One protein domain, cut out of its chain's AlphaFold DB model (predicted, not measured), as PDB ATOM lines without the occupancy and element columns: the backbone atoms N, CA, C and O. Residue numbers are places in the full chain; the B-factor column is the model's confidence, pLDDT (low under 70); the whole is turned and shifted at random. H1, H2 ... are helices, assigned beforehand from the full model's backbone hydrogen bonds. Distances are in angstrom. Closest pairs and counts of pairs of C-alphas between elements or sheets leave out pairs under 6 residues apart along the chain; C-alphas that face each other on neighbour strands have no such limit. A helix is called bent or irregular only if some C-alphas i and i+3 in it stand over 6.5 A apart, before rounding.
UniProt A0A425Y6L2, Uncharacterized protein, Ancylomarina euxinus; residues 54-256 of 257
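Overview. This is residues 54 to 256 of the 257 residues of an uncharacterized protein of Ancylomarina euxinus (UniProt A0A425Y6L2). This is an elongated helical bundle, with the long helix H7 through its middle and H1, H5 and H10 packed along it. Short helices H3, H4, H8 and H9 lie towards one end and H2 and H6 at the other, where residues 249 to 256 stick out, 249 to 254 of them in H11. The printed part has 203 residues with eleven named helices, H1 to H11 in chain order, and no named strand: the class is all helix. It is only just compact, close to loose, with a radius of gyration of the C-alphas of 19.5 A and spans of 61 by 36 by 36 A.

Arrangement. Begin at the hub, H7, residues 161 to 195, which has a kink of 25 degrees near residue 168 and is irregular, C-alphas 162 and 165 being 7.7 A apart. H1, residues 54 to 83, touches H7 at a shallow tilt of 31 degrees, opposite ways; look at the closest C-alphas, Asn 69 and Gly 182, 5.3 A apart. H5, residues 126 to 153, touches H7 at a shallow tilt of 10 degrees, opposite ways, with C-alphas 131 and 192 closest at 6.9 A. H10, residues 222 to 239, touches H7 at residues 176 to 187 alone, at a shallow tilt of 15 degrees, opposite ways; C-alphas 180 and 233 are closest at 6.7 A. H5 and H10 are apart. H2, residues 92 to 95, touches H7, closest C-alphas 92 and 164 at 4.8 A; H6, residues 156 to 159, touches H7 only at the corner, closest C-alphas 158 and 167 at 5.6 A. H11, residues 243 to 254, is close to H7 but not clearly touching, closest C-alphas 169 and 245 at 7.8 A. H3, residues 110 to 116, only just touches H1, with 3 pairs of C-alphas within 8 A, closest 54 and 111 at 5.2 A. H4, residues 119 to 123, is close to H3 but not clearly touching, closest C-alphas 115 and 121 at 5.1 A. H9, residues 208 to 215, only just touches H8, residues 201 to 206, with 3 pairs of C-alphas within 8 A and only at the corner. Every O i to N i+4 pair is within hydrogen-bond range in H1, H3, H5, H8 and H9, against 29 of 31 in H7, 13 of 14 in H10, 7 of 8 in H11 and 0 of 1 in H4, where 2 of 2 O i to N i+3 pairs are; H2 and H6 are too short for an i+4 pair.

Along the chain. Find C-alpha 161 at (47.173, 111.298, 108.238); H7 runs 50.8 A from there to C-alpha 195. H1 begins at C-alpha 54, (83.545, 86.599, 91.370), and measures 42.7 A, H5 40.4 A and H10 26.2 A. H11 ends at C-alpha 254, (46.145, 111.486, 81.138).

Size, cuts and confidence. The C-alphas farthest apart, of Ser 88 and Leu 123, are 62.2 A apart. The printed part has no cut, and its long link is H2 to H3, residues 96 to 109. Look for pLDDT under 70 at residues 88, 157 to 159 and 239 to 256.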
ATOM      1  N   LEU A  54      84.679  86.077  92.123       97.31
ATOM      2  CA  LEU A  54      83.545  86.599  91.370       97.31
ATOM      3  C   LEU A  54      82.370  85.611  91.361       97.31
ATOM      4  O   LEU A  54      81.239  86.015  91.608       97.31
ATOM      5  N   ASN A  55      82.616  84.312  91.166       97.69
ATOM      6  CA  ASN A  55      81.565  83.292  91.255       97.69
ATOM      7  C   ASN A  55      80.940  83.237  92.656       97.69
ATOM      8  O   ASN A  55      79.722  83.140  92.776       97.69
ATOM      9  N   GLN A  56      81.748  83.329  93.718       97.81
ATOM     10  CA  GLN A  56      81.240  83.398  95.093       97.81
ATOM     11  C   GLN A  56      80.342  84.623  95.299       97.81
ATOM     12  O   GLN A  56      79.262  84.504  95.874       97.81
ATOM     13  N   GLU A  57      80.755  85.785  94.791       97.94
ATOM     14  CA  GLU A  57      79.972  87.020  94.855       97.94
ATOM     15  C   GLU A  57      78.649  86.907  94.086       97.94
ATOM     16  O   GLU A  57      77.589  87.201  94.639       97.94
ATOM     17  N   ILE A  58      78.685  86.414  92.843       97.75
ATOM     18  CA  ILE A  58      77.491  86.181  92.018       97.75
ATOM     19  C   ILE A  58      76.535  85.214  92.722       97.75
ATOM     20  O   ILE A  58      75.332  85.467  92.782       97.75
ATOM     21  N   PHE A  59      77.055  84.128  93.296       97.56
ATOM     22  CA  PHE A  59      76.247  83.149  94.020       97.56
ATOM     23  C   PHE A  59      75.615  83.738  95.286       97.56
ATOM     24  O   PHE A  59      74.435  83.511  95.561       97.56
ATOM     25  N   GLN A  60      76.363  84.546  96.039       96.94
ATOM     26  CA  GLN A  60      75.834  85.226  97.218       96.94
ATOM     27  C   GLN A  60      74.744  86.240  96.844       96.94
ATOM     28  O   GLN A  60      73.702  86.294  97.499       96.94
ATOM     29  N   ASN A  61      74.948  87.005  95.769       96.38
ATOM     30  CA  ASN A  61      73.951  87.928  95.233       96.38
ATOM     31  C   ASN A  61      72.684  87.181  94.785       96.38
ATOM     32  O   ASN A  61      71.575  87.601  95.119       96.38
ATOM     33  N   TYR A  62      72.835  86.035  94.115       96.06
ATOM     34  CA  TYR A  62      71.725  85.166  93.720       96.06
ATOM     35  C   TYR A  62      70.910  84.679  94.925       96.06
ATOM     36  O   TYR A  62      69.687  84.824  94.955       96.06
ATOM     37  N   LYS A  63      71.585  84.174  95.963       95.31
ATOM     38  CA  LYS A  63      70.952  83.752  97.219       95.31
ATOM     39  C   LYS A  63      70.200  84.899  97.896       95.31
ATOM     40  O   LYS A  63      69.044  84.735  98.296       95.31
ATOM     41  N   ASN A  64      70.840  86.064  98.011       93.62
ATOM     42  CA  ASN A  64      70.230  87.256  98.599       93.62
ATOM     43  C   ASN A  64      68.966  87.658  97.835       93.62
ATOM     44  O   ASN A  64      67.963  88.015  98.451       93.62
ATOM     45  N   LEU A  65      68.996  87.552  96.509       93.12
ATOM     46  CA  LEU A  65      67.888  87.904  95.641       93.12
ATOM     47  C   LEU A  65      66.708  86.922  95.743       93.12
ATOM     48  O   LEU A  65      65.563  87.367  95.804       93.12
ATOM     49  N   ILE A  66      66.961  85.609  95.826       92.69
ATOM     50  CA  ILE A  66      65.907  84.607  96.078       92.69
ATOM     51  C   ILE A  66      65.198  84.913  97.402       92.69
ATOM     52  O   ILE A  66      63.968  84.969  97.456       92.69
ATOM     53  N   ASN A  67      65.969  85.147  98.469       91.75
ATOM     54  CA  ASN A  67      65.411  85.468  99.781       91.75
ATOM     55  C   ASN A  67      64.644  86.800  99.762       91.75
ATOM     56  O   ASN A  67      63.534  86.882 100.286       91.75
ATOM     57  N   PHE A  68      65.201  87.825  99.115       90.50
ATOM     58  CA  PHE A  68      64.544  89.116  98.930       90.50
ATOM     59  C   PHE A  68      63.188  88.964  98.234       90.50
ATOM     60  O   PHE A  68      62.193  89.502  98.711       90.50
ATOM     61  N   ASN A  69      63.117  88.179  97.159       89.12
ATOM     62  CA  ASN A  69      61.877  87.959  96.419       89.12
ATOM     63  C   ASN A  69      60.790  87.310  97.302       89.12
ATOM     64  O   ASN A  69      59.652  87.775  97.324       89.12
ATOM     65  N   HIS A  70      61.159  86.316  98.120       89.06
ATOM     66  CA  HIS A  70      60.250  85.700  99.102       89.06
ATOM     67  C   HIS A  70      59.767  86.691 100.170       89.06
ATOM     68  O   HIS A  70      58.608  86.675 100.588       89.06
ATOM     69  N   GLN A  71      60.653  87.575 100.633       90.25
ATOM     70  CA  GLN A  71      60.302  88.611 101.606       90.25
ATOM     71  C   GLN A  71      59.360  89.661 101.012       90.25
ATOM     72  O   GLN A  71      58.421  90.083 101.687       90.25
ATOM     73  N   VAL A  72      59.584  90.064  99.762       89.44
ATOM     74  CA  VAL A  72      58.727  91.013  99.042       89.44
ATOM     75  C   VAL A  72      57.336  90.425  98.808       89.44
ATOM     76  O   VAL A  72      56.349  91.121  99.022       89.44
ATOM     77  N   GLU A  73      57.230  89.147  98.446       86.12
ATOM     78  CA  GLU A  73      55.938  88.469  98.291       86.12
ATOM     79  C   GLU A  73      55.142  88.455  99.604       86.12
ATOM     80  O   GLU A  73      53.987  88.877  99.648       86.12
ATOM     81  N   LYS A  74      55.788  88.077 100.715       87.75
ATOM     82  CA  LYS A  74      55.176  88.147 102.053       87.75
ATOM     83  C   LYS A  74      54.760  89.564 102.436       87.75
ATOM     84  O   LYS A  74      53.717  89.746 103.058       87.75
ATOM     85  N   ARG A  75      55.583  90.561 102.103       89.00
ATOM     86  CA  ARG A  75      55.275  91.974 102.342       89.00
ATOM     87  C   ARG A  75      54.025  92.380 101.582       89.00
ATOM     88  O   ARG A  75      53.158  93.013 102.164       89.00
ATOM     89  N   LEU A  76      53.930  91.990 100.318       86.00
ATOM     90  CA  LEU A  76      52.803  92.320  99.463       86.00
ATOM     91  C   LEU A  76      51.492  91.742 100.009       86.00
ATOM     92  O   LEU A  76      50.518  92.475 100.089       86.00
ATOM     93  N   ILE A  77      51.497  90.493 100.489       84.06
ATOM     94  CA  ILE A  77      50.340  89.886 101.175       84.06
ATOM     95  C   ILE A  77      49.945  90.714 102.406       84.06
ATOM     96  O   ILE A  77      48.807  91.149 102.523       84.06
ATOM     97  N   LYS A  78      50.908  91.014 103.285       85.12
ATOM     98  CA  LYS A  78      50.654  91.819 104.489       85.12
ATOM     99  C   LYS A  78      50.160  93.231 104.182       85.12
ATOM    100  O   LYS A  78      49.460  93.820 104.994       85.12
ATOM    101  N   MET A  79      50.567  93.809 103.053       83.38
ATOM    102  CA  MET A  79      50.074  95.117 102.639       83.38
ATOM    103  C   MET A  79      48.589  95.069 102.297       83.38
ATOM    104  O   MET A  79      47.871  95.971 102.706       83.38
ATOM    105  N   GLN A  80      48.112  93.999 101.663       78.88
ATOM    106  CA  GLN A  80      46.680  93.833 101.417       78.88
ATOM    107  C   GLN A  80      45.880  93.780 102.720       78.88
ATOM    108  O   GLN A  80      44.850  94.437 102.819       78.88
ATOM    109  N   ASP A  81      46.401  93.095 103.743       78.75
ATOM    110  CA  ASP A  81      45.768  93.055 105.068       78.75
ATOM    111  C   ASP A  81      45.679  94.455 105.713       78.75
ATOM    112  O   ASP A  81      44.759  94.737 106.479       78.75
ATOM    113  N   ILE A  82      46.627  95.354 105.407       79.62
ATOM    114  CA  ILE A  82      46.633  96.740 105.902       79.62
ATOM    115  C   ILE A  82      45.550  97.583 105.226       79.62
ATOM    116  O   ILE A  82      45.014  98.491 105.864       79.62
ATOM    117  N   GLU A  83      45.208  97.302 103.963       80.38
ATOM    118  CA  GLU A  83      44.180  98.062 103.243       80.38
ATOM    119  C   GLU A  83      42.840  98.052 103.986       80.38
ATOM    120  O   GLU A  83      42.191  99.095 104.119       80.38
ATOM    121  N   ASP A  84      42.475  96.891 104.529       71.38
ATOM    122  CA  ASP A  84      41.210  96.667 105.225       71.38
ATOM    123  C   ASP A  84      41.128  97.396 106.578       71.38
ATOM    124  O   ASP A  84      40.033  97.679 107.065       71.38
ATOM    125  N   ILE A  85      42.274  97.747 107.174       75.69
ATOM    126  CA  ILE A  85      42.380  98.378 108.504       75.69
ATOM    127  C   ILE A  85      42.893  99.830 108.450       75.69
ATOM    128  O   ILE A  85      43.267 100.414 109.472       75.69
ATOM    129  N   LEU A  86      42.940 100.436 107.258       77.44
ATOM    130  CA  LEU A  86      43.364 101.826 107.075       77.44
ATOM    131  C   LEU A  86      42.305 102.810 107.589       77.44
ATOM    132  O   LEU A  86      41.311 103.114 106.919       77.44
ATOM    133  N   GLU A  87      42.570 103.387 108.759       74.38
ATOM    134  CA  GLU A  87      41.667 104.299 109.457       74.38
ATOM    135  C   GLU A  87      41.976 105.780 109.183       74.38
ATOM    136  O   GLU A  87      43.124 106.213 109.041       74.38
ATOM    137  N   SER A  88      40.924 106.604 109.135       66.75
ATOM    138  CA  SER A  88      41.054 108.056 109.003       66.75
ATOM    139  C   SER A  88      41.503 108.666 110.332       66.75
ATOM    140  O   SER A  88      40.679 108.954 111.194       66.75
ATOM    141  N   GLY A  89      42.810 108.849 110.501       72.00
ATOM    142  CA  GLY A  89      43.396 109.408 111.725       72.00
ATOM    143  C   GLY A  89      44.836 108.964 111.953       72.00
ATOM    144  O   GLY A  89      45.622 109.724 112.515       72.00
ATOM    145  N   TYR A  90      45.195 107.794 111.425       78.31
ATOM    146  CA  TYR A  90      46.533 107.221 111.530       78.31
ATOM    147  C   TYR A  90      47.414 107.618 110.351       78.31
ATOM    148  O   TYR A  90      46.952 107.805 109.217       78.31
ATOM    149  N   LYS A  91      48.709 107.768 110.623       83.12
ATOM    150  CA  LYS A  91      49.718 108.046 109.602       83.12
ATOM    151  C   LYS A  91      50.122 106.730 108.957       83.12
ATOM    152  O   LYS A  91      50.116 105.688 109.602       83.12
ATOM    153  N   PHE A  92      50.537 106.767 107.693       83.00
ATOM    154  CA  PHE A  92      50.976 105.543 107.019       83.00
ATOM    155  C   PHE A  92      52.188 104.896 107.719       83.00
ATOM    156  O   PHE A  92      52.286 103.673 107.776       83.00
ATOM    157  N   ASN A  93      53.065 105.710 108.322       82.62
ATOM    158  CA  ASN A  93      54.200 105.237 109.121       82.62
ATOM    159  C   ASN A  93      53.791 104.257 110.238       82.62
ATOM    160  O   ASN A  93      54.486 103.274 110.478       82.62
ATOM    161  N   ASP A  94      52.626 104.457 110.856       82.38
ATOM    162  CA  ASP A  94      52.153 103.604 111.952       82.38
ATOM    163  C   ASP A  94      51.935 102.146 111.489       82.38
ATOM    164  O   ASP A  94      52.021 101.209 112.282       82.38
ATOM    165  N   TYR A  95      51.738 101.942 110.181       82.81
ATOM    166  CA  TYR A  95      51.546 100.637 109.552       82.81
ATOM    167  C   TYR A  95      52.843 100.019 108.991       82.81
ATOM    168  O   TYR A  95      52.856  98.832 108.661       82.81
ATOM    169  N   ILE A  96      53.956 100.766 108.912       82.81
ATOM    170  CA  ILE A  96      55.256 100.273 108.402       82.81
ATOM    171  C   ILE A  96      55.758  99.019 109.145       82.81
ATOM    172  O   ILE A  96      56.191  98.067 108.480       82.81
ATOM    173  N   PRO A  97      55.681  98.943 110.491       80.69
ATOM    174  CA  PRO A  97      56.118  97.759 111.229       80.69
ATOM    175  C   PRO A  97      55.338  96.487 110.874       80.69
ATOM    176  O   PRO A  97      55.906  95.398 110.907       80.69
ATOM    177  N   VAL A  98      54.065  96.602 110.477       79.62
ATOM    178  CA  VAL A  98      53.189  95.451 110.178       79.62
ATOM    179  C   VAL A  98      53.751  94.625 109.014       79.62
ATOM    180  O   VAL A  98      53.805  93.389 109.076       79.62
ATOM    181  N   PHE A  99      54.266  95.303 107.985       80.69
ATOM    182  CA  PHE A  99      54.851  94.686 106.793       80.69
ATOM    183  C   PHE A  99      56.388  94.607 106.805       80.69
ATOM    184  O   PHE A  99      56.995  94.245 105.796       80.69
ATOM    185  N   ASN A 100      57.021  94.866 107.958       80.44
ATOM    186  CA  ASN A 100      58.480  94.890 108.153       80.44
ATOM    187  C   ASN A 100      59.223  95.944 107.304       80.44
ATOM    188  O   ASN A 100      60.401  95.760 106.988       80.44
ATOM    189  N   GLY A 101      58.539  97.029 106.930       81.69
ATOM    190  CA  GLY A 101      59.097  98.154 106.180       81.69
ATOM    191  C   GLY A 101      59.674  97.825 104.802       81.69
ATOM    192  O   GLY A 101      59.636  96.689 104.327       81.69
ATOM    193  N   PHE A 102      60.199  98.852 104.135       82.06
ATOM    194  CA  PHE A 102      60.877  98.710 102.844       82.06
ATOM    195  C   PHE A 102      62.301  98.219 103.070       82.06
ATOM    196  O   PHE A 102      63.108  98.904 103.694       82.06
ATOM    197  N   GLN A 103      62.596  97.017 102.582       78.75
ATOM    198  CA  GLN A 103      63.942  96.454 102.623       78.75
ATOM    199  C   GLN A 103      64.552  96.484 101.230       78.75
ATOM    200  O   GLN A 103      63.832  96.385 100.232       78.75
ATOM    201  N   ASN A 104      65.878  96.553 101.202       81.19
ATOM    202  CA  ASN A 104      66.681  96.473  99.995       81.19
ATOM    203  C   ASN A 104      67.451  95.163  99.966       81.19
ATOM    204  O   ASN A 104      67.938  94.688 100.993       81.19
ATOM    205  N   VAL A 105      67.618  94.619  98.766       86.38
ATOM    206  CA  VAL A 105      68.651  93.619  98.521       86.38
ATOM    207  C   VAL A 105      70.016  94.313  98.534       86.38
ATOM    208  O   VAL A 105      70.211  95.334  97.874       86.38
ATOM    209  N   SER A 106      70.952  93.774  99.314       84.44
ATOM    210  CA  SER A 106      72.342  94.226  99.308       84.44
ATOM    211  C   SER A 106      73.118  93.391  98.298       84.44
ATOM    212  O   SER A 106      73.309  92.189  98.509       84.44
ATOM    213  N   PHE A 107      73.556  94.027  97.215       91.38
ATOM    214  CA  PHE A 107      74.472  93.420  96.257       91.38
ATOM    215  C   PHE A 107      75.912  93.774  96.616       91.38
ATOM    216  O   PHE A 107      76.198  94.916  96.967       91.38
ATOM    217  N   SER A 108      76.805  92.793  96.520       93.94
ATOM    218  CA  SER A 108      78.248  93.039  96.491       93.94
ATOM    219  C   SER A 108      78.700  93.186  95.045       93.94
ATOM    220  O   SER A 108      78.271  92.412  94.189       93.94
ATOM    221  N   ASP A 109      79.566  94.161  94.799       95.38
ATOM    222  CA  ASP A 109      80.224  94.442  93.521       95.38
ATOM    223  C   ASP A 109      81.755  94.520  93.652       95.38
ATOM    224  O   ASP A 109      82.453  94.870  92.704       95.38
ATOM    225  N   ALA A 110      82.303  94.188  94.825       95.69
ATOM    226  CA  ALA A 110      83.722  94.342  95.122       95.69
ATOM    227  C   ALA A 110      84.617  93.496  94.202       95.69
ATOM    228  O   ALA A 110      85.652  93.969  93.724       95.69
ATOM    229  N   SER A 111      84.229  92.243  93.947       96.06
ATOM    230  CA  SER A 111      84.988  91.337  93.077       96.06
ATOM    231  C   SER A 111      84.890  91.768  91.619       96.06
ATOM    232  O   SER A 111      85.893  91.743  90.905       96.06
ATOM    233  N   TRP A 112      83.703  92.213  91.202       96.44
ATOM    234  CA  TRP A 112      83.476  92.776  89.877       96.44
ATOM    235  C   TRP A 112      84.316  94.028  89.623       96.44
ATOM    236  O   TRP A 112      85.093  94.054  88.671       96.44
ATOM    237  N   ASN A 113      84.251  95.012  90.520       95.31
ATOM    238  CA  ASN A 113      85.008  96.258  90.404       95.31
ATOM    239  C   ASN A 113      86.515  95.985  90.337       95.31
ATOM    240  O   ASN A 113      87.202  96.516  89.471       95.31
ATOM    241  N   ARG A 114      87.033  95.054  91.151       92.75
ATOM    242  CA  ARG A 114      88.443  94.638  91.075       92.75
ATOM    243  C   ARG A 114      88.824  94.063  89.707       92.75
ATOM    244  O   ARG A 114      89.945  94.282  89.249       92.75
ATOM    245  N   ILE A 115      87.945  93.282  89.082       94.25
ATOM    246  CA  ILE A 115      88.194  92.712  87.752       94.25
ATOM    247  C   ILE A 115      88.166  93.813  86.690       94.25
ATOM    248  O   ILE A 115      89.051  93.827  85.838       94.25
ATOM    249  N   CYS A 116      87.221  94.752  86.772       92.00
ATOM    250  CA  CYS A 116      87.131  95.895  85.861       92.00
ATOM    251  C   CYS A 116      88.329  96.847  85.969       92.00
ATOM    252  O   CYS A 116      88.830  97.318  84.951       92.00
ATOM    253  N   ASP A 117      88.808  97.102  87.187       90.75
ATOM    254  CA  ASP A 117      89.903  98.041  87.457       90.75
ATOM    255  C   ASP A 117      91.294  97.438  87.188       90.75
ATOM    256  O   ASP A 117      92.312  98.126  87.288       90.75
ATOM    257  N   SER A 118      91.369  96.144  86.863       88.88
ATOM    258  CA  SER A 118      92.629  95.432  86.649       88.88
ATOM    259  C   SER A 118      92.728  94.820  85.254       88.88
ATOM    260  O   SER A 118      91.747  94.610  84.548       88.88
ATOM    261  N   LYS A 119      93.954  94.460  84.855       88.38
ATOM    262  CA  LYS A 119      94.203  93.744  83.594       88.38
ATOM    263  C   LYS A 119      93.626  92.321  83.585       88.38
ATOM    264  O   LYS A 119      93.548  91.717  82.522       88.38
ATOM    265  N   ILE A 120      93.199  91.808  84.743       89.69
ATOM    266  CA  ILE A 120      92.653  90.457  84.911       89.69
ATOM    267  C   ILE A 120      91.391  90.260  84.061       89.69
ATOM    268  O   ILE A 120      91.199  89.179  83.509       89.69
ATOM    269  N   GLY A 121      90.557  91.294  83.900       88.00
ATOM    270  CA  GLY A 121      89.366  91.212  83.049       88.00
ATOM    271  C   GLY A 121      89.682  90.813  81.604       88.00
ATOM    272  O   GLY A 121      88.928  90.050  81.006       88.00
ATOM    273  N   ASN A 122      90.839  91.229  81.076       88.81
ATOM    274  CA  ASN A 122      91.278  90.899  79.714       88.81
ATOM    275  C   ASN A 122      91.733  89.439  79.558       88.81
ATOM    276  O   ASN A 122      91.840  88.952  78.437       88.81
ATOM    277  N   LEU A 123      92.019  88.753  80.668       90.50
ATOM    278  CA  LEU A 123      92.452  87.353  80.694       90.50
ATOM    279  C   LEU A 123      91.267  86.383  80.846       90.50
ATOM    280  O   LEU A 123      91.436  85.167  80.761       90.50
ATOM    281  N   MET A 124      90.059  86.901  81.085       91.88
ATOM    282  CA  MET A 124      88.847  86.099  81.228       91.88
ATOM    283  C   MET A 124      88.112  85.926  79.889       91.88
ATOM    284  O   MET A 124      88.208  86.782  79.007       91.88
ATOM    285  N   PRO A 125      87.323  84.845  79.716       92.56
ATOM    286  CA  PRO A 125      86.514  84.669  78.513       92.56
ATOM    287  C   PRO A 125      85.530  85.831  78.326       92.56
ATOM    288  O   PRO A 125      84.721  86.098  79.215       92.56
ATOM    289  N   VAL A 126      85.550  86.460  77.147       92.50
ATOM    290  CA  VAL A 126      84.713  87.633  76.818       92.50
ATOM    291  C   VAL A 126      83.237  87.377  77.115       92.50
ATOM    292  O   VAL A 126      82.609  88.163  77.812       92.50
ATOM    293  N   VAL A 127      82.711  86.223  76.694       93.81
ATOM    294  CA  VAL A 127      81.306  85.843  76.922       93.81
ATOM    295  C   VAL A 127      80.950  85.819  78.414       93.81
ATOM    296  O   VAL A 127      79.871  86.253  78.797       93.81
ATOM    297  N   TYR A 128      81.854  85.338  79.271       94.38
ATOM    298  CA  TYR A 128      81.621  85.305  80.716       94.38
ATOM    299  C   TYR A 128      81.590  86.723  81.306       94.38
ATOM    300  O   TYR A 128      80.738  87.024  82.138       94.38
ATOM    301  N   ILE A 129      82.489  87.605  80.851       94.62
ATOM    302  CA  ILE A 129      82.530  89.011  81.273       94.62
ATOM    303  C   ILE A 129      81.288  89.775  80.806       94.62
ATOM    304  O   ILE A 129      80.721  90.527  81.591       94.62
ATOM    305  N   GLU A 130      80.837  89.569  79.568       93.81
ATOM    306  CA  GLU A 130      79.617  90.185  79.031       93.81
ATOM    307  C   GLU A 130      78.376  89.766  79.825       93.81
ATOM    308  O   GLU A 130      77.592  90.620  80.251       93.81
ATOM    309  N   ASP A 131      78.229  88.463  80.079       94.44
ATOM    310  CA  ASP A 131      77.127  87.929  80.877       94.44
ATOM    311  C   ASP A 131      77.160  88.494  82.314       94.44
ATOM    312  O   ASP A 131      76.123  88.874  82.862       94.44
ATOM    313  N   ALA A 132      78.347  88.585  82.929       95.81
ATOM    314  CA  ALA A 132      78.502  89.116  84.282       95.81
ATOM    315  C   ALA A 132      78.183  90.618  84.319       95.81
ATOM    316  O   ALA A 132      77.409  91.068  85.163       95.81
ATOM    317  N   HIS A 133      78.701  91.388  83.363       95.06
ATOM    318  CA  HIS A 133      78.439  92.820  83.234       95.06
ATOM    319  C   HIS A 133      76.940  93.129  83.147       95.06
ATOM    320  O   HIS A 133      76.481  94.099  83.756       95.06
ATOM    321  N   ALA A 134      76.161  92.297  82.446       93.69
ATOM    322  CA  ALA A 134      74.709  92.430  82.414       93.69
ATOM    323  C   ALA A 134      74.108  92.343  83.828       93.69
ATOM    324  O   ALA A 134      73.367  93.246  84.225       93.69
ATOM    325  N   LEU A 135      74.486  91.334  84.626       95.00
ATOM    326  CA  LEU A 135      74.027  91.199  86.016       95.00
ATOM    327  C   LEU A 135      74.379  92.434  86.861       95.00
ATOM    328  O   LEU A 135      73.516  92.975  87.553       95.00
ATOM    329  N   TYR A 136      75.619  92.926  86.779       95.31
ATOM    330  CA  TYR A 136      76.076  94.061  87.590       95.31
ATOM    331  C   TYR A 136      75.440  95.397  87.186       95.31
ATOM    332  O   TYR A 136      75.093  96.200  88.059       95.31
ATOM    333  N   ASN A 137      75.197  95.629  85.895       91.50
ATOM    334  CA  ASN A 137      74.446  96.806  85.448       91.50
ATOM    335  C   ASN A 137      73.015  96.805  85.986       91.50
ATOM    336  O   ASN A 137      72.518  97.838  86.447       91.50
ATOM    337  N   PHE A 138      72.365  95.643  85.980       85.62
ATOM    338  CA  PHE A 138      71.034  95.502  86.555       85.62
ATOM    339  C   PHE A 138      71.034  95.660  88.083       85.62
ATOM    340  O   PHE A 138      70.169  96.367  88.605       85.62
ATOM    341  N   ASN A 139      72.025  95.114  88.801       91.75
ATOM    342  CA  ASN A 139      72.186  95.332  90.246       91.75
ATOM    343  C   ASN A 139      72.269  96.832  90.579       91.75
ATOM    344  O   ASN A 139      71.575  97.317  91.475       91.75
ATOM    345  N   LYS A 140      73.072  97.589  89.819       89.56
ATOM    346  CA  LYS A 140      73.222  99.040  89.992       89.56
ATOM    347  C   LYS A 140      71.908  99.786  89.756       89.56
ATOM    348  O   LYS A 140      71.572 100.697  90.520       89.56
ATOM    349  N   HIS A 141      71.154  99.399  88.726       83.31
ATOM    350  CA  HIS A 141      69.838  99.974  88.445       83.31
ATOM    351  C   HIS A 141      68.868  99.754  89.616       83.31
ATOM    352  O   HIS A 141      68.255 100.711  90.093       83.31
ATOM    353  N   LEU A 142      68.797  98.524  90.133       82.69
ATOM    354  CA  LEU A 142      67.973  98.184  91.292       82.69
ATOM    355  C   LEU A 142      68.355  98.972  92.542       82.69
ATOM    356  O   LEU A 142      67.476  99.518  93.200       82.69
ATOM    357  N   MET A 143      69.646  99.037  92.879       86.12
ATOM    358  CA  MET A 143      70.107  99.768  94.065       86.12
ATOM    359  C   MET A 143      69.768 101.253  93.971       86.12
ATOM    360  O   MET A 143      69.245 101.827  94.925       86.12
ATOM    361  N   THR A 144      70.000 101.860  92.805       84.06
ATOM    362  CA  THR A 144      69.685 103.274  92.567       84.06
ATOM    363  C   THR A 144      68.191 103.534  92.738       84.06
ATOM    364  O   THR A 144      67.802 104.453  93.457       84.06
ATOM    365  N   HIS A 145      67.346 102.702  92.123       79.44
ATOM    366  CA  HIS A 145      65.901 102.868  92.219       79.44
ATOM    367  C   HIS A 145      65.385 102.622  93.641       79.44
ATOM    368  O   HIS A 145      64.556 103.376  94.143       79.44
ATOM    369  N   ASN A 146      65.892 101.593  94.317       82.50
ATOM    370  CA  ASN A 146      65.518 101.293  95.692       82.50
ATOM    371  C   ASN A 146      65.844 102.446  96.646       82.50
ATOM    372  O   ASN A 146      65.014 102.787  97.483       82.50
ATOM    373  N   ASN A 147      67.007 103.083  96.493       83.06
ATOM    374  CA  ASN A 147      67.377 104.239  97.308       83.06
ATOM    375  C   ASN A 147      66.424 105.422  97.082       83.06
ATOM    376  O   ASN A 147      65.901 105.967  98.049       83.06
ATOM    377  N   GLN A 148      66.117 105.752  95.822       81.12
ATOM    378  CA  GLN A 148      65.179 106.832  95.487       81.12
ATOM    379  C   GLN A 148      63.781 106.599  96.071       81.12
ATOM    380  O   GLN A 148      63.131 107.530  96.546       81.12
ATOM    381  N   ILE A 149      63.300 105.354  96.039       76.12
ATOM    382  CA  ILE A 149      61.974 105.052  96.569       76.12
ATOM    383  C   ILE A 149      61.972 105.006  98.091       76.12
ATOM    384  O   ILE A 149      61.020 105.493  98.686       76.12
ATOM    385  N   ILE A 150      63.013 104.494  98.747       79.44
ATOM    386  CA  ILE A 150      63.110 104.584 100.211       79.44
ATOM    387  C   ILE A 150      63.063 106.044 100.660       79.44
ATOM    388  O   ILE A 150      62.281 106.367 101.550       79.44
ATOM    389  N   GLU A 151      63.805 106.940 100.010       81.12
ATOM    390  CA  GLU A 151      63.738 108.376 100.307       81.12
ATOM    391  C   GLU A 151      62.313 108.927 100.162       81.12
ATOM    392  O   GLU A 151      61.824 109.628 101.047       81.12
ATOM    393  N   LEU A 152      61.596 108.548  99.097       77.81
ATOM    394  CA  LEU A 152      60.192 108.922  98.910       77.81
ATOM    395  C   LEU A 152      59.283 108.333 100.003       77.81
ATOM    396  O   LEU A 152      58.414 109.030 100.534       77.81
ATOM    397  N   MET A 153      59.473 107.060 100.351       74.88
ATOM    398  CA  MET A 153      58.634 106.325 101.297       74.88
ATOM    399  C   MET A 153      58.841 106.743 102.755       74.88
ATOM    400  O   MET A 153      57.939 106.556 103.571       74.88
ATOM    401  N   TYR A 154      59.975 107.351 103.083       76.50
ATOM    402  CA  TYR A 154      60.231 107.929 104.403       76.50
ATOM    403  C   TYR A 154      60.223 109.464 104.392       76.50
ATOM    404  O   TYR A 154      60.648 110.089 105.360       76.50
ATOM    405  N   SER A 155      59.705 110.081 103.326       76.50
ATOM    406  CA  SER A 155      59.518 111.531 103.252       76.50
ATOM    407  C   SER A 155      58.324 112.017 104.083       76.50
ATOM    408  O   SER A 155      57.380 111.266 104.354       76.50
ATOM    409  N   ASP A 156      58.317 113.316 104.405       72.31
ATOM    410  CA  ASP A 156      57.262 114.012 105.164       72.31
ATOM    411  C   ASP A 156      55.842 113.797 104.608       72.31
ATOM    412  O   ASP A 156      54.849 113.869 105.336       72.31
ATOM    413  N   LEU A 157      55.732 113.468 103.319       67.00
ATOM    414  CA  LEU A 157      54.478 113.163 102.627       67.00
ATOM    415  C   LEU A 157      53.699 112.009 103.283       67.00
ATOM    416  O   LEU A 157      52.466 112.025 103.265       67.00
ATOM    417  N   ASN A 158      54.401 111.062 103.915       67.62
ATOM    418  CA  ASN A 158      53.812 109.890 104.573       67.62
ATOM    419  C   ASN A 158      53.499 110.110 106.066       67.62
ATOM    420  O   ASN A 158      52.955 109.219 106.725       67.62
ATOM    421  N   PHE A 159      53.786 111.309 106.593       67.81
ATOM    422  CA  PHE A 159      53.503 111.712 107.976       67.81
ATOM    423  C   PHE A 159      52.192 112.503 108.127       67.81
ATOM    424  O   PHE A 159      51.805 112.831 109.253       67.81
ATOM    425  N   ASP A 160      51.489 112.788 107.028       79.62
ATOM    426  CA  ASP A 160      50.160 113.410 107.027       79.62
ATOM    427  C   ASP A 160      49.063 112.331 107.028       79.62
ATOM    428  O   ASP A 160      48.892 111.587 106.058       79.62
ATOM    429  N   SER A 161      48.274 112.262 108.105       80.56
ATOM    430  CA  SER A 161      47.173 111.298 108.238       80.56
ATOM    431  C   SER A 161      46.092 111.479 107.167       80.56
ATOM    432  O   SER A 161      45.453 110.505 106.766       80.56
ATOM    433  N   LYS A 162      45.934 112.686 106.600       81.94
ATOM    434  CA  LYS A 162      45.004 112.938 105.485       81.94
ATOM    435  C   LYS A 162      45.475 112.307 104.174       81.94
ATOM    436  O   LYS A 162      44.659 112.064 103.287       81.94
ATOM    437  N   LYS A 163      46.776 112.023 104.046       82.12
ATOM    438  CA  LYS A 163      47.398 111.417 102.857       82.12
ATOM    439  C   LYS A 163      47.731 109.935 103.038       82.12
ATOM    440  O   LYS A 163      48.227 109.324 102.097       82.12
ATOM    441  N   SER A 164      47.389 109.333 104.180       80.69
ATOM    442  CA  SER A 164      47.718 107.939 104.525       80.69
ATOM    443  C   SER A 164      47.313 106.923 103.441       80.69
ATOM    444  O   SER A 164      48.115 106.093 103.026       80.69
ATOM    445  N   LYS A 165      46.112 107.061 102.860       80.88
ATOM    446  CA  LYS A 165      45.650 106.196 101.753       80.88
ATOM    447  C   LYS A 165      46.455 106.367 100.462       80.88
ATOM    448  O   LYS A 165      46.655 105.408  99.727       80.88
ATOM    449  N   ILE A 166      46.903 107.586 100.164       81.69
ATOM    450  CA  ILE A 166      47.745 107.855  98.990       81.69
ATOM    451  C   ILE A 166      49.130 107.242  99.211       81.69
ATOM    452  O   ILE A 166      49.633 106.555  98.325       81.69
ATOM    453  N   ALA A 167      49.703 107.440 100.399       82.06
ATOM    454  CA  ALA A 167      50.973 106.854 100.813       82.06
ATOM    455  C   ALA A 167      50.956 105.319 100.725       82.06
ATOM    456  O   ALA A 167      51.857 104.735 100.125       82.06
ATOM    457  N   TYR A 168      49.890 104.681 101.223       85.12
ATOM    458  CA  TYR A 168      49.669 103.240 101.089       85.12
ATOM    459  C   TYR A 168      49.663 102.785  99.624       85.12
ATOM    460  O   TYR A 168      50.392 101.866  99.264       85.12
ATOM    461  N   ASN A 169      48.909 103.456  98.749       82.00
ATOM    462  CA  ASN A 169      48.845 103.068  97.336       82.00
ATOM    463  C   ASN A 169      50.211 103.183  96.636       82.00
ATOM    464  O   ASN A 169      50.552 102.357  95.791       82.00
ATOM    465  N   ILE A 170      51.002 104.210  96.970       82.25
ATOM    466  CA  ILE A 170      52.365 104.377  96.439       82.25
ATOM    467  C   ILE A 170      53.276 103.260  96.963       82.25
ATOM    468  O   ILE A 170      54.005 102.648  96.182       82.25
ATOM    469  N   ALA A 171      53.193 102.958  98.260       84.69
ATOM    470  CA  ALA A 171      53.919 101.864  98.891       84.69
ATOM    471  C   ALA A 171      53.613 100.515  98.225       84.69
ATOM    472  O   ALA A 171      54.524  99.751  97.914       84.69
ATOM    473  N   GLU A 172      52.332 100.228  97.995       84.38
ATOM    474  CA  GLU A 172      51.870  98.959  97.437       84.38
ATOM    475  C   GLU A 172      52.371  98.798  96.000       84.38
ATOM    476  O   GLU A 172      52.924  97.759  95.633       84.38
ATOM    477  N   LEU A 173      52.257  99.863  95.197       83.00
ATOM    478  CA  LEU A 173      52.805  99.912  93.844       83.00
ATOM    479  C   LEU A 173      54.307  99.628  93.827       83.00
ATOM    480  O   LEU A 173      54.777  98.898  92.951       83.00
ATOM    481  N   TYR A 174      55.046 100.176  94.788       84.38
ATOM    482  CA  TYR A 174      56.476  99.938  94.897       84.38
ATOM    483  C   TYR A 174      56.798  98.488  95.259       84.38
ATOM    484  O   TYR A 174      57.602  97.863  94.572       84.38
ATOM    485  N   VAL A 175      56.153  97.914  96.277       86.50
ATOM    486  CA  VAL A 175      56.383  96.510  96.665       86.50
ATOM    487  C   VAL A 175      56.008  95.563  95.523       86.50
ATOM    488  O   VAL A 175      56.730  94.608  95.240       86.50
ATOM    489  N   TRP A 176      54.941  95.870  94.784       85.06
ATOM    490  CA  TRP A 176      54.581  95.147  93.565       85.06
ATOM    491  C   TRP A 176      55.677  95.238  92.492       85.06
ATOM    492  O   TRP A 176      55.989  94.250  91.823       85.06
ATOM    493  N   GLN A 177      56.290  96.411  92.331       84.50
ATOM    494  CA  GLN A 177      57.377  96.615  91.380       84.50
ATOM    495  C   GLN A 177      58.657  95.888  91.814       84.50
ATOM    496  O   GLN A 177      59.282  95.232  90.980       84.50
ATOM    497  N   GLN A 178      58.982  95.889  93.113       86.56
ATOM    498  CA  GLN A 178      60.049  95.064  93.687       86.56
ATOM    499  C   GLN A 178      59.818  93.572  93.408       86.56
ATOM    500  O   GLN A 178      60.768  92.872  93.066       86.56
ATOM    501  N   ALA A 179      58.573  93.089  93.503       85.94
ATOM    502  CA  ALA A 179      58.238  91.688  93.238       85.94
ATOM    503  C   ALA A 179      58.436  91.334  91.757       85.94
ATOM    504  O   ALA A 179      58.963  90.275  91.418       85.94
ATOM    505  N   SER A 180      58.020  92.227  90.855       84.38
ATOM    506  CA  SER A 180      58.191  92.036  89.411       84.38
ATOM    507  C   SER A 180      59.674  91.997  89.034       84.38
ATOM    508  O   SER A 180      60.125  91.048  88.393       84.38
ATOM    509  N   TRP A 181      60.457  92.970  89.505       85.56
ATOM    510  CA  TRP A 181      61.891  93.007  89.247       85.56
ATOM    511  C   TRP A 181      62.633  91.846  89.884       85.56
ATOM    512  O   TRP A 181      63.395  91.178  89.194       85.56
ATOM    513  N   GLY A 182      62.381  91.559  91.163       87.31
ATOM    514  CA  GLY A 182      62.990  90.430  91.864       87.31
ATOM    515  C   GLY A 182      62.840  89.136  91.067       87.31
ATOM    516  O   GLY A 182      63.818  88.427  90.859       87.31
ATOM    517  N   ASN A 183      61.655  88.883  90.507       86.44
ATOM    518  CA  ASN A 183      61.434  87.719  89.655       86.44
ATOM    519  C   ASN A 183      62.233  87.725  88.356       86.44
ATOM    520  O   ASN A 183      62.770  86.675  88.014       86.44
ATOM    521  N   ILE A 184      62.302  88.850  87.641       87.19
ATOM    522  CA  ILE A 184      63.105  88.968  86.413       87.19
ATOM    523  C   ILE A 184      64.574  88.690  86.739       87.19
ATOM    524  O   ILE A 184      65.199  87.830  86.127       87.19
ATOM    525  N   HIS A 185      65.092  89.324  87.787       88.62
ATOM    526  CA  HIS A 185      66.496  89.204  88.154       88.62
ATOM    527  C   HIS A 185      66.861  87.799  88.628       88.62
ATOM    528  O   HIS A 185      67.927  87.299  88.283       88.62
ATOM    529  N   VAL A 186      65.986  87.115  89.374       91.50
ATOM    530  CA  VAL A 186      66.261  85.724  89.758       91.50
ATOM    531  C   VAL A 186      66.411  84.854  88.508       91.50
ATOM    532  O   VAL A 186      67.261  83.966  88.503       91.50
ATOM    533  N   VAL A 187      65.652  85.113  87.435       91.00
ATOM    534  CA  VAL A 187      65.834  84.403  86.157       91.00
ATOM    535  C   VAL A 187      67.175  84.715  85.527       91.00
ATOM    536  O   VAL A 187      67.860  83.776  85.138       91.00
ATOM    537  N   ASP A 188      67.570  85.984  85.458       92.44
ATOM    538  CA  ASP A 188      68.848  86.372  84.848       92.44
ATOM    539  C   ASP A 188      70.027  85.676  85.543       92.44
ATOM    540  O   ASP A 188      70.873  85.069  84.884       92.44
ATOM    541  N   TYR A 189      70.029  85.651  86.881       95.50
ATOM    542  CA  TYR A 189      71.021  84.896  87.649       95.50
ATOM    543  C   TYR A 189      70.907  83.382  87.434       95.50
ATOM    544  O   TYR A 189      71.928  82.706  87.313       95.50
ATOM    545  N   THR A 190      69.691  82.831  87.354       94.88
ATOM    546  CA  THR A 190      69.501  81.393  87.101       94.88
ATOM    547  C   THR A 190      70.080  81.004  85.742       94.88
ATOM    548  O   THR A 190      70.818  80.028  85.654       94.88
ATOM    549  N   LYS A 191      69.807  81.792  84.695       93.50
ATOM    550  CA  LYS A 191      70.331  81.583  83.340       93.50
ATOM    551  C   LYS A 191      71.848  81.723  83.289       93.50
ATOM    552  O   LYS A 191      72.508  80.910  82.647       93.50
ATOM    553  N   PHE A 192      72.406  82.709  83.994       95.88
ATOM    554  CA  PHE A 192      73.854  82.856  84.131       95.88
ATOM    555  C   PHE A 192      74.479  81.595  84.741       95.88
ATOM    556  O   PHE A 192      75.402  81.016  84.168       95.88
ATOM    557  N   ILE A 193      73.946  81.137  85.878       96.25
ATOM    558  CA  ILE A 193      74.451  79.950  86.578       96.25
ATOM    559  C   ILE A 193      74.249  78.694  85.726       96.25
ATOM    560  O   ILE A 193      75.145  77.866  85.675       96.25
ATOM    561  N   GLN A 194      73.138  78.564  85.001       94.06
ATOM    562  CA  GLN A 194      72.886  77.451  84.082       94.06
ATOM    563  C   GLN A 194      73.915  77.410  82.941       94.06
ATOM    564  O   GLN A 194      74.504  76.364  82.670       94.06
ATOM    565  N   LYS A 195      74.190  78.557  82.306       94.56
ATOM    566  CA  LYS A 195      75.183  78.678  81.226       94.56
ATOM    567  C   LYS A 195      76.605  78.375  81.709       94.56
ATOM    568  O   LYS A 195      77.396  77.796  80.969       94.56
ATOM    569  N   HIS A 196      76.914  78.728  82.956       95.38
ATOM    570  CA  HIS A 196      78.240  78.594  83.568       95.38
ATOM    571  C   HIS A 196      78.293  77.523  84.668       95.38
ATOM    572  O   HIS A 196      79.131  77.614  85.566       95.38
ATOM    573  N   LYS A 197      77.419  76.508  84.602       93.88
ATOM    574  CA  LYS A 197      77.102  75.571  85.700       93.88
ATOM    575  C   LYS A 197      78.314  74.949  86.373       93.88
ATOM    576  O   LYS A 197      78.384  74.946  87.599       93.88
ATOM    577  N   THR A 198      79.294  74.509  85.590       94.81
ATOM    578  CA  THR A 198      80.533  73.892  86.090       94.81
ATOM    579  C   THR A 198      81.301  74.791  87.063       94.81
ATOM    580  O   THR A 198      81.927  74.297  87.994       94.81
ATOM    581  N   ASN A 199      81.211  76.116  86.914       94.56
ATOM    582  CA  ASN A 199      81.851  77.072  87.819       94.56
ATOM    583  C   ASN A 199      81.131  77.194  89.181       94.56
ATOM    584  O   ASN A 199      81.704  77.749  90.118       94.56
ATOM    585  N   PHE A 200      79.887  76.716  89.289       96.81
ATOM    586  CA  PHE A 200      79.011  76.887  90.453       96.81
ATOM    587  C   PHE A 200      78.640  75.576  91.157       96.81
ATOM    588  O   PHE A 200      78.023  75.632  92.216       96.81
ATOM    589  N   GLU A 201      79.011  74.407  90.623       94.56
ATOM    590  CA  GLU A 201      78.611  73.095  91.162       94.56
ATOM    591  C   GLU A 201      78.902  72.947  92.659       94.56
ATOM    592  O   GLU A 201      78.015  72.585  93.431       94.56
ATOM    593  N   THR A 202      80.119  73.287  93.092       95.31
ATOM    594  CA  THR A 202      80.501  73.210  94.508       95.31
ATOM    595  C   THR A 202      79.701  74.185  95.373       95.31
ATOM    596  O   THR A 202      79.291  73.826  96.473       95.31
ATOM    597  N   LEU A 203      79.437  75.401  94.882       96.31
ATOM    598  CA  LEU A 203      78.666  76.415  95.613       96.31
ATOM    599  C   LEU A 203      77.197  75.994  95.762       96.31
ATOM    600  O   LEU A 203      76.623  76.112  96.841       96.31
ATOM    601  N   LEU A 204      76.612  75.427  94.704       95.19
ATOM    602  CA  LEU A 204      75.268  74.854  94.735       95.19
ATOM    603  C   LEU A 204      75.193  73.698  95.739       95.19
ATOM    604  O   LEU A 204      74.292  73.665  96.567       95.19
ATOM    605  N   GLN A 205      76.161  72.781  95.746       94.75
ATOM    606  CA  GLN A 205      76.179  71.670  96.707       94.75
ATOM    607  C   GLN A 205      76.262  72.131  98.173       94.75
ATOM    608  O   GLN A 205      75.750  71.441  99.054       94.75
ATOM    609  N   GLN A 206      76.871  73.289  98.440       94.88
ATOM    610  CA  GLN A 206      77.012  73.848  99.788       94.88
ATOM    611  C   GLN A 206      75.729  74.500 100.331       94.88
ATOM    612  O   GLN A 206      75.586  74.618 101.548       94.88
ATOM    613  N   ASP A 207      74.786  74.907  99.475       94.38
ATOM    614  CA  ASP A 207      73.539  75.566  99.885       94.38
ATOM    615  C   ASP A 207      72.313  74.814  99.348       94.38
ATOM    616  O   ASP A 207      71.844  75.038  98.230       94.38
ATOM    617  N   SER A 208      71.762  73.922 100.174       90.69
ATOM    618  CA  SER A 208      70.649  73.042  99.793       90.69
ATOM    619  C   SER A 208      69.390  73.793  99.351       90.69
ATOM    620  O   SER A 208      68.663  73.308  98.485       90.69
ATOM    621  N   THR A 209      69.138  74.984  99.902       91.19
ATOM    622  CA  THR A 209      67.946  75.784  99.579       91.19
ATOM    623  C   THR A 209      68.084  76.418  98.201       91.19
ATOM    624  O   THR A 209      67.195  76.294  97.357       91.19
ATOM    625  N   THR A 210      69.231  77.046  97.946       93.25
ATOM    626  CA  THR A 210      69.551  77.659  96.653       93.25
ATOM    627  C   THR A 210      69.660  76.593  95.565       93.25
ATOM    628  O   THR A 210      69.166  76.792  94.456       93.25
ATOM    629  N   ASN A 211      70.221  75.425  95.890       94.00
ATOM    630  CA  ASN A 211      70.311  74.293  94.974       94.00
ATOM    631  C   ASN A 211      68.949  73.697  94.614       94.00
ATOM    632  O   ASN A 211      68.699  73.398  93.450       94.00
ATOM    633  N   ALA A 212      68.052  73.537  95.591       92.00
ATOM    634  CA  ALA A 212      66.696  73.062  95.332       92.00
ATOM    635  C   ALA A 212      65.940  74.037  94.419       92.00
ATOM    636  O   ALA A 212      65.301  73.613  93.453       92.00
ATOM    637  N   TYR A 213      66.076  75.346  94.674       92.38
ATOM    638  CA  TYR A 213      65.527  76.370  93.790       92.38
ATOM    639  C   TYR A 213      66.118  76.252  92.380       92.38
ATOM    640  O   TYR A 213      65.361  76.116  91.421       92.38
ATOM    641  N   PHE A 214      67.446  76.228  92.249       94.19
ATOM    642  CA  PHE A 214      68.128  76.125  90.959       94.19
ATOM    643  C   PHE A 214      67.721  74.862  90.193       94.19
ATOM    644  O   PHE A 214      67.310  74.953  89.044       94.19
ATOM    645  N   THR A 215      67.732  73.697  90.838       92.81
ATOM    646  CA  THR A 215      67.382  72.410  90.219       92.81
ATOM    647  C   THR A 215      65.938  72.394  89.712       92.81
ATOM    648  O   THR A 215      65.665  71.839  88.651       92.81
ATOM    649  N   SER A 216      65.010  73.065  90.407       90.94
ATOM    650  CA  SER A 216      63.625  73.218  89.935       90.94
ATOM    651  C   SER A 216      63.491  74.061  88.654       90.94
ATOM    652  O   SER A 216      62.419  74.079  88.047       90.94
ATOM    653  N   LYS A 217      64.557  74.772  88.259       91.12
ATOM    654  CA  LYS A 217      64.597  75.730  87.143       91.12
ATOM    655  C   LYS A 217      65.617  75.400  86.053       91.12
ATOM    656  O   LYS A 217      65.442  75.838  84.922       91.12
ATOM    657  N   ASP A 218      66.637  74.605  86.360       90.56
ATOM    658  CA  ASP A 218      67.745  74.239  85.462       90.56
ATOM    659  C   ASP A 218      67.284  73.474  84.207       90.56
ATOM    660  O   ASP A 218      67.952  73.467  83.178       90.56
ATOM    661  N   ILE A 219      66.109  72.848  84.270       88.75
ATOM    662  CA  ILE A 219      65.518  72.090  83.159       88.75
ATOM    663  C   ILE A 219      64.634  72.937  82.235       88.75
ATOM    664  O   ILE A 219      64.107  72.412  81.255       88.75
ATOM    665  N   LEU A 220      64.413  74.214  82.560       88.56
ATOM    666  CA  LEU A 220      63.451  75.040  81.838       88.56
ATOM    667  C   LEU A 220      64.020  75.543  80.511       88.56
ATOM    668  O   LEU A 220      65.106  76.122  80.451       88.56
ATOM    669  N   THR A 221      63.239  75.379  79.445       88.94
ATOM    670  CA  THR A 221      63.484  76.012  78.146       88.94
ATOM    671  C   THR A 221      63.121  77.499  78.176       88.94
ATOM    672  O   THR A 221      62.409  77.964  79.067       88.94
ATOM    673  N   GLU A 222      63.550  78.270  77.173       85.06
ATOM    674  CA  GLU A 222      63.184  79.693  77.048       85.06
ATOM    675  C   GLU A 222      61.663  79.931  77.000       85.06
ATOM    676  O   GLU A 222      61.136  80.881  77.590       85.06
ATOM    677  N   GLU A 223      60.924  79.032  76.347       87.75
ATOM    678  CA  GLU A 223      59.462  79.086  76.322       87.75
ATOM    679  C   GLU A 223      58.866  78.834  77.711       87.75
ATOM    680  O   GLU A 223      57.968  79.562  78.141       87.75
ATOM    681  N   GLN A 224      59.389  77.845  78.439       88.81
ATOM    682  CA  GLN A 224      58.948  77.528  79.796       88.81
ATOM    683  C   GLN A 224      59.287  78.657  80.777       88.81
ATOM    684  O   GLN A 224      58.443  79.022  81.593       88.81
ATOM    685  N   TRP A 225      60.456  79.287  80.638       86.81
ATOM    686  CA  TRP A 225      60.819  80.495  81.377       86.81
ATOM    687  C   TRP A 225      59.833  81.631  81.129       86.81
ATOM    688  O   TRP A 225      59.346  82.260  82.070       86.81
ATOM    689  N   THR A 226      59.488  81.867  79.863       86.62
ATOM    690  CA  THR A 226      58.516  82.894  79.482       86.62
ATOM    691  C   THR A 226      57.136  82.602  80.074       86.62
ATOM    692  O   THR A 226      56.462  83.509  80.571       86.62
ATOM    693  N   GLN A 227      56.697  81.341  80.049       87.62
ATOM    694  CA  GLN A 227      55.432  80.925  80.654       87.62
ATOM    695  C   GLN A 227      55.444  81.084  82.176       87.62
ATOM    696  O   GLN A 227      54.485  81.629  82.727       87.62
ATOM    697  N   GLU A 228      56.522  80.685  82.852       86.38
ATOM    698  CA  GLU A 228      56.664  80.845  84.296       86.38
ATOM    699  C   GLU A 228      56.649  82.321  84.694       86.38
ATOM    700  O   GLU A 228      55.906  82.704  85.596       86.38
ATOM    701  N   GLN A 229      57.406  83.170  83.996       85.69
ATOM    702  CA  GLN A 229      57.418  84.611  84.237       85.69
ATOM    703  C   GLN A 229      56.030  85.224  84.041       85.69
ATOM    704  O   GLN A 229      55.567  85.994  84.880       85.69
ATOM    705  N   ARG A 230      55.299  84.826  82.991       86.06
ATOM    706  CA  ARG A 230      53.899  85.241  82.804       86.06
ATOM    707  C   ARG A 230      53.001  84.743  83.935       86.06
ATOM    708  O   ARG A 230      52.128  85.490  84.370       86.06
ATOM    709  N   GLY A 231      53.194  83.514  84.408       85.38
ATOM    710  CA  GLY A 231      52.465  82.933  85.537       85.38
ATOM    711  C   GLY A 231      52.702  83.708  86.832       85.38
ATOM    712  O   GLY A 231      51.745  84.166  87.454       85.38
ATOM    713  N   LYS A 232      53.969  83.954  87.178       84.19
ATOM    714  CA  LYS A 232      54.380  84.770  88.327       84.19
ATOM    715  C   LYS A 232      53.869  86.199  88.220       84.19
ATOM    716  O   LYS A 232      53.309  86.719  89.177       84.19
ATOM    717  N   GLN A 233      53.952  86.814  87.042       82.62
ATOM    718  CA  GLN A 233      53.417  88.154  86.828       82.62
ATOM    719  C   GLN A 233      51.890  88.185  86.967       82.62
ATOM    720  O   GLN A 233      51.356  89.140  87.519       82.62
ATOM    721  N   ARG A 234      51.164  87.157  86.507       84.31
ATOM    722  CA  ARG A 234      49.711  87.030  86.729       84.31
ATOM    723  C   ARG A 234      49.377  86.847  88.204       84.31
ATOM    724  O   ARG A 234      48.430  87.475  88.664       84.31
ATOM    725  N   TYR A 235      50.144  86.033  88.924       81.69
ATOM    726  CA  TYR A 235      50.005  85.844  90.366       81.69
ATOM    727  C   TYR A 235      50.234  87.164  91.112       81.69
ATOM    728  O   TYR A 235      49.342  87.632  91.810       81.69
ATOM    729  N   ILE A 236      51.337  87.856  90.831       79.50
ATOM    730  CA  ILE A 236      51.628  89.186  91.377       79.50
ATOM    731  C   ILE A 236      50.539  90.205  90.996       79.50
ATOM    732  O   ILE A 236      50.121  91.031  91.802       79.50
ATOM    733  N   ASN A 237      50.008  90.134  89.772       77.50
ATOM    734  CA  ASN A 237      48.896  90.975  89.323       77.50
ATOM    735  C   ASN A 237      47.554  90.620  89.962       77.50
ATOM    736  O   ASN A 237      46.649  91.453  89.942       77.50
ATOM    737  N   SER A 238      47.392  89.409  90.493       75.44
ATOM    738  CA  SER A 238      46.157  89.012  91.168       75.44
ATOM    739  C   SER A 238      45.953  89.813  92.450       75.44
ATOM    740  O   SER A 238      44.822  90.188  92.753       75.44
ATOM    741  N   PHE A 239      47.053  90.195  93.096       68.62
ATOM    742  CA  PHE A 239      47.049  91.079  94.250       68.62
ATOM    743  C   PHE A 239      46.705  92.533  93.902       68.62
ATOM    744  O   PHE A 239      46.170  93.264  94.722       68.62
ATOM    745  N   LYS A 240      46.904  92.932  92.641       63.16
ATOM    746  CA  LYS A 240      46.584  94.269  92.119       63.16
ATOM    747  C   LYS A 240      45.084  94.535  91.929       63.16
ATOM    748  O   LYS A 240      44.733  95.568  91.355       63.16
ATOM    749  N   LYS A 241      44.186  93.614  92.302       53.34
ATOM    750  CA  LYS A 241      42.730  93.755  92.107       53.34
ATOM    751  C   LYS A 241      42.113  94.766  93.086       53.34
ATOM    752  O   LYS A 241      41.174  94.450  93.802       53.34
ATOM    753  N   ASN A 242      42.571  96.013  93.012       54.69
ATOM    754  CA  ASN A 242      41.898  97.178  93.560       54.69
ATOM    755  C   ASN A 242      41.347  98.031  92.394       54.69
ATOM    756  O   ASN A 242      42.129  98.617  91.631       54.69
ATOM    757  N   PRO A 243      40.017  98.106  92.187       54.59
ATOM    758  CA  PRO A 243      39.416  98.875  91.095       54.59
ATOM    759  C   PRO A 243      39.816 100.364  91.087       54.59
ATOM    760  O   PRO A 243      39.858 100.965  90.013       54.59
ATOM    761  N   LYS A 244      40.209 100.940  92.233       53.50
ATOM    762  CA  LYS A 244      40.662 102.340  92.343       53.50
ATOM    763  C   LYS A 244      42.056 102.582  91.751       53.50
ATOM    764  O   LYS A 244      42.345 103.677  91.274       53.50
ATOM    765  N   LEU A 245      42.913 101.561  91.698       52.19
ATOM    766  CA  LEU A 245      44.280 101.682  91.179       52.19
ATOM    767  C   LEU A 245      44.302 101.898  89.657       52.19
ATOM    768  O   LEU A 245      45.119 102.658  89.136       52.19
ATOM    769  N   LYS A 246      43.363 101.272  88.932       56.09
ATOM    770  CA  LYS A 246      43.176 101.507  87.489       56.09
ATOM    771  C   LYS A 246      42.753 102.945  87.198       56.09
ATOM    772  O   LYS A 246      43.201 103.506  86.203       56.09
ATOM    773  N   GLU A 247      41.933 103.531  88.068       55.44
ATOM    774  CA  GLU A 247      41.458 104.912  87.951       55.44
ATOM    775  C   GLU A 247      42.574 105.934  88.224       55.44
ATOM    776  O   GLU A 247      42.674 106.959  87.555       55.44
ATOM    777  N   ILE A 248      43.466 105.650  89.173       53.22
ATOM    778  CA  ILE A 248      44.620 106.516  89.455       53.22
ATOM    779  C   ILE A 248      45.666 106.405  88.335       53.22
ATOM    780  O   ILE A 248      46.173 107.420  87.861       53.22
ATOM    781  N   LEU A 249      45.954 105.195  87.845       51.66
ATOM    782  CA  LEU A 249      46.885 104.993  86.728       51.66
ATOM    783  C   LEU A 249      46.381 105.615  85.418       51.66
ATOM    784  O   LEU A 249      47.191 106.113  84.634       51.66
ATOM    785  N   SER A 250      45.066 105.615  85.173       57.75
ATOM    786  CA  SER A 250      44.489 106.312  84.021       57.75
ATOM    787  C   SER A 250      44.595 107.832  84.170       57.75
ATOM    788  O   SER A 250      44.990 108.494  83.211       57.75
ATOM    789  N   LYS A 251      44.364 108.376  85.373       55.19
ATOM    790  CA  LYS A 251      44.561 109.804  85.682       55.19
ATOM    791  C   LYS A 251      46.020 110.252  85.503       55.19
ATOM    792  O   LYS A 251      46.255 111.306  84.924       55.19
ATOM    793  N   ILE A 252      46.995 109.436  85.910       45.97
ATOM    794  CA  ILE A 252      48.435 109.730  85.743       45.97
ATOM    795  C   ILE A 252      48.879 109.648  84.273       45.97
ATOM    796  O   ILE A 252      49.731 110.421  83.836       45.97
ATOM    797  N   LYS A 253      48.326 108.715  83.488       51.72
ATOM    798  CA  LYS A 253      48.595 108.671  82.042       51.72
ATOM    799  C   LYS A 253      48.007 109.882  81.320       51.72
ATOM    800  O   LYS A 253      48.677 110.425  80.453       51.72
ATOM    801  N   ALA A 254      46.808 110.316  81.710       54.88
ATOM    802  CA  ALA A 254      46.145 111.486  81.138       54.88
ATOM    803  C   ALA A 254      46.834 112.815  81.492       54.88
ATOM    804  O   ALA A 254      46.707 113.775  80.749       54.88
ATOM    805  N   SER A 255      47.584 112.888  82.598       37.56
ATOM    806  CA  SER A 255      48.335 114.094  82.978       37.56
ATOM    807  C   SER A 255      49.714 114.214  82.313       37.56
ATOM    808  O   SER A 255      50.439 115.163  82.597       37.56
ATOM    809  N   LYS A 256      50.128 113.227  81.506       41.84
ATOM    810  CA  LYS A 256      51.405 113.220  80.761       41.84
ATOM    811  C   LYS A 256      51.224 113.389  79.244       41.84
ATOM    812  O   LYS A 256      52.217 113.348  78.520       41.84
TER     813      LYS A 256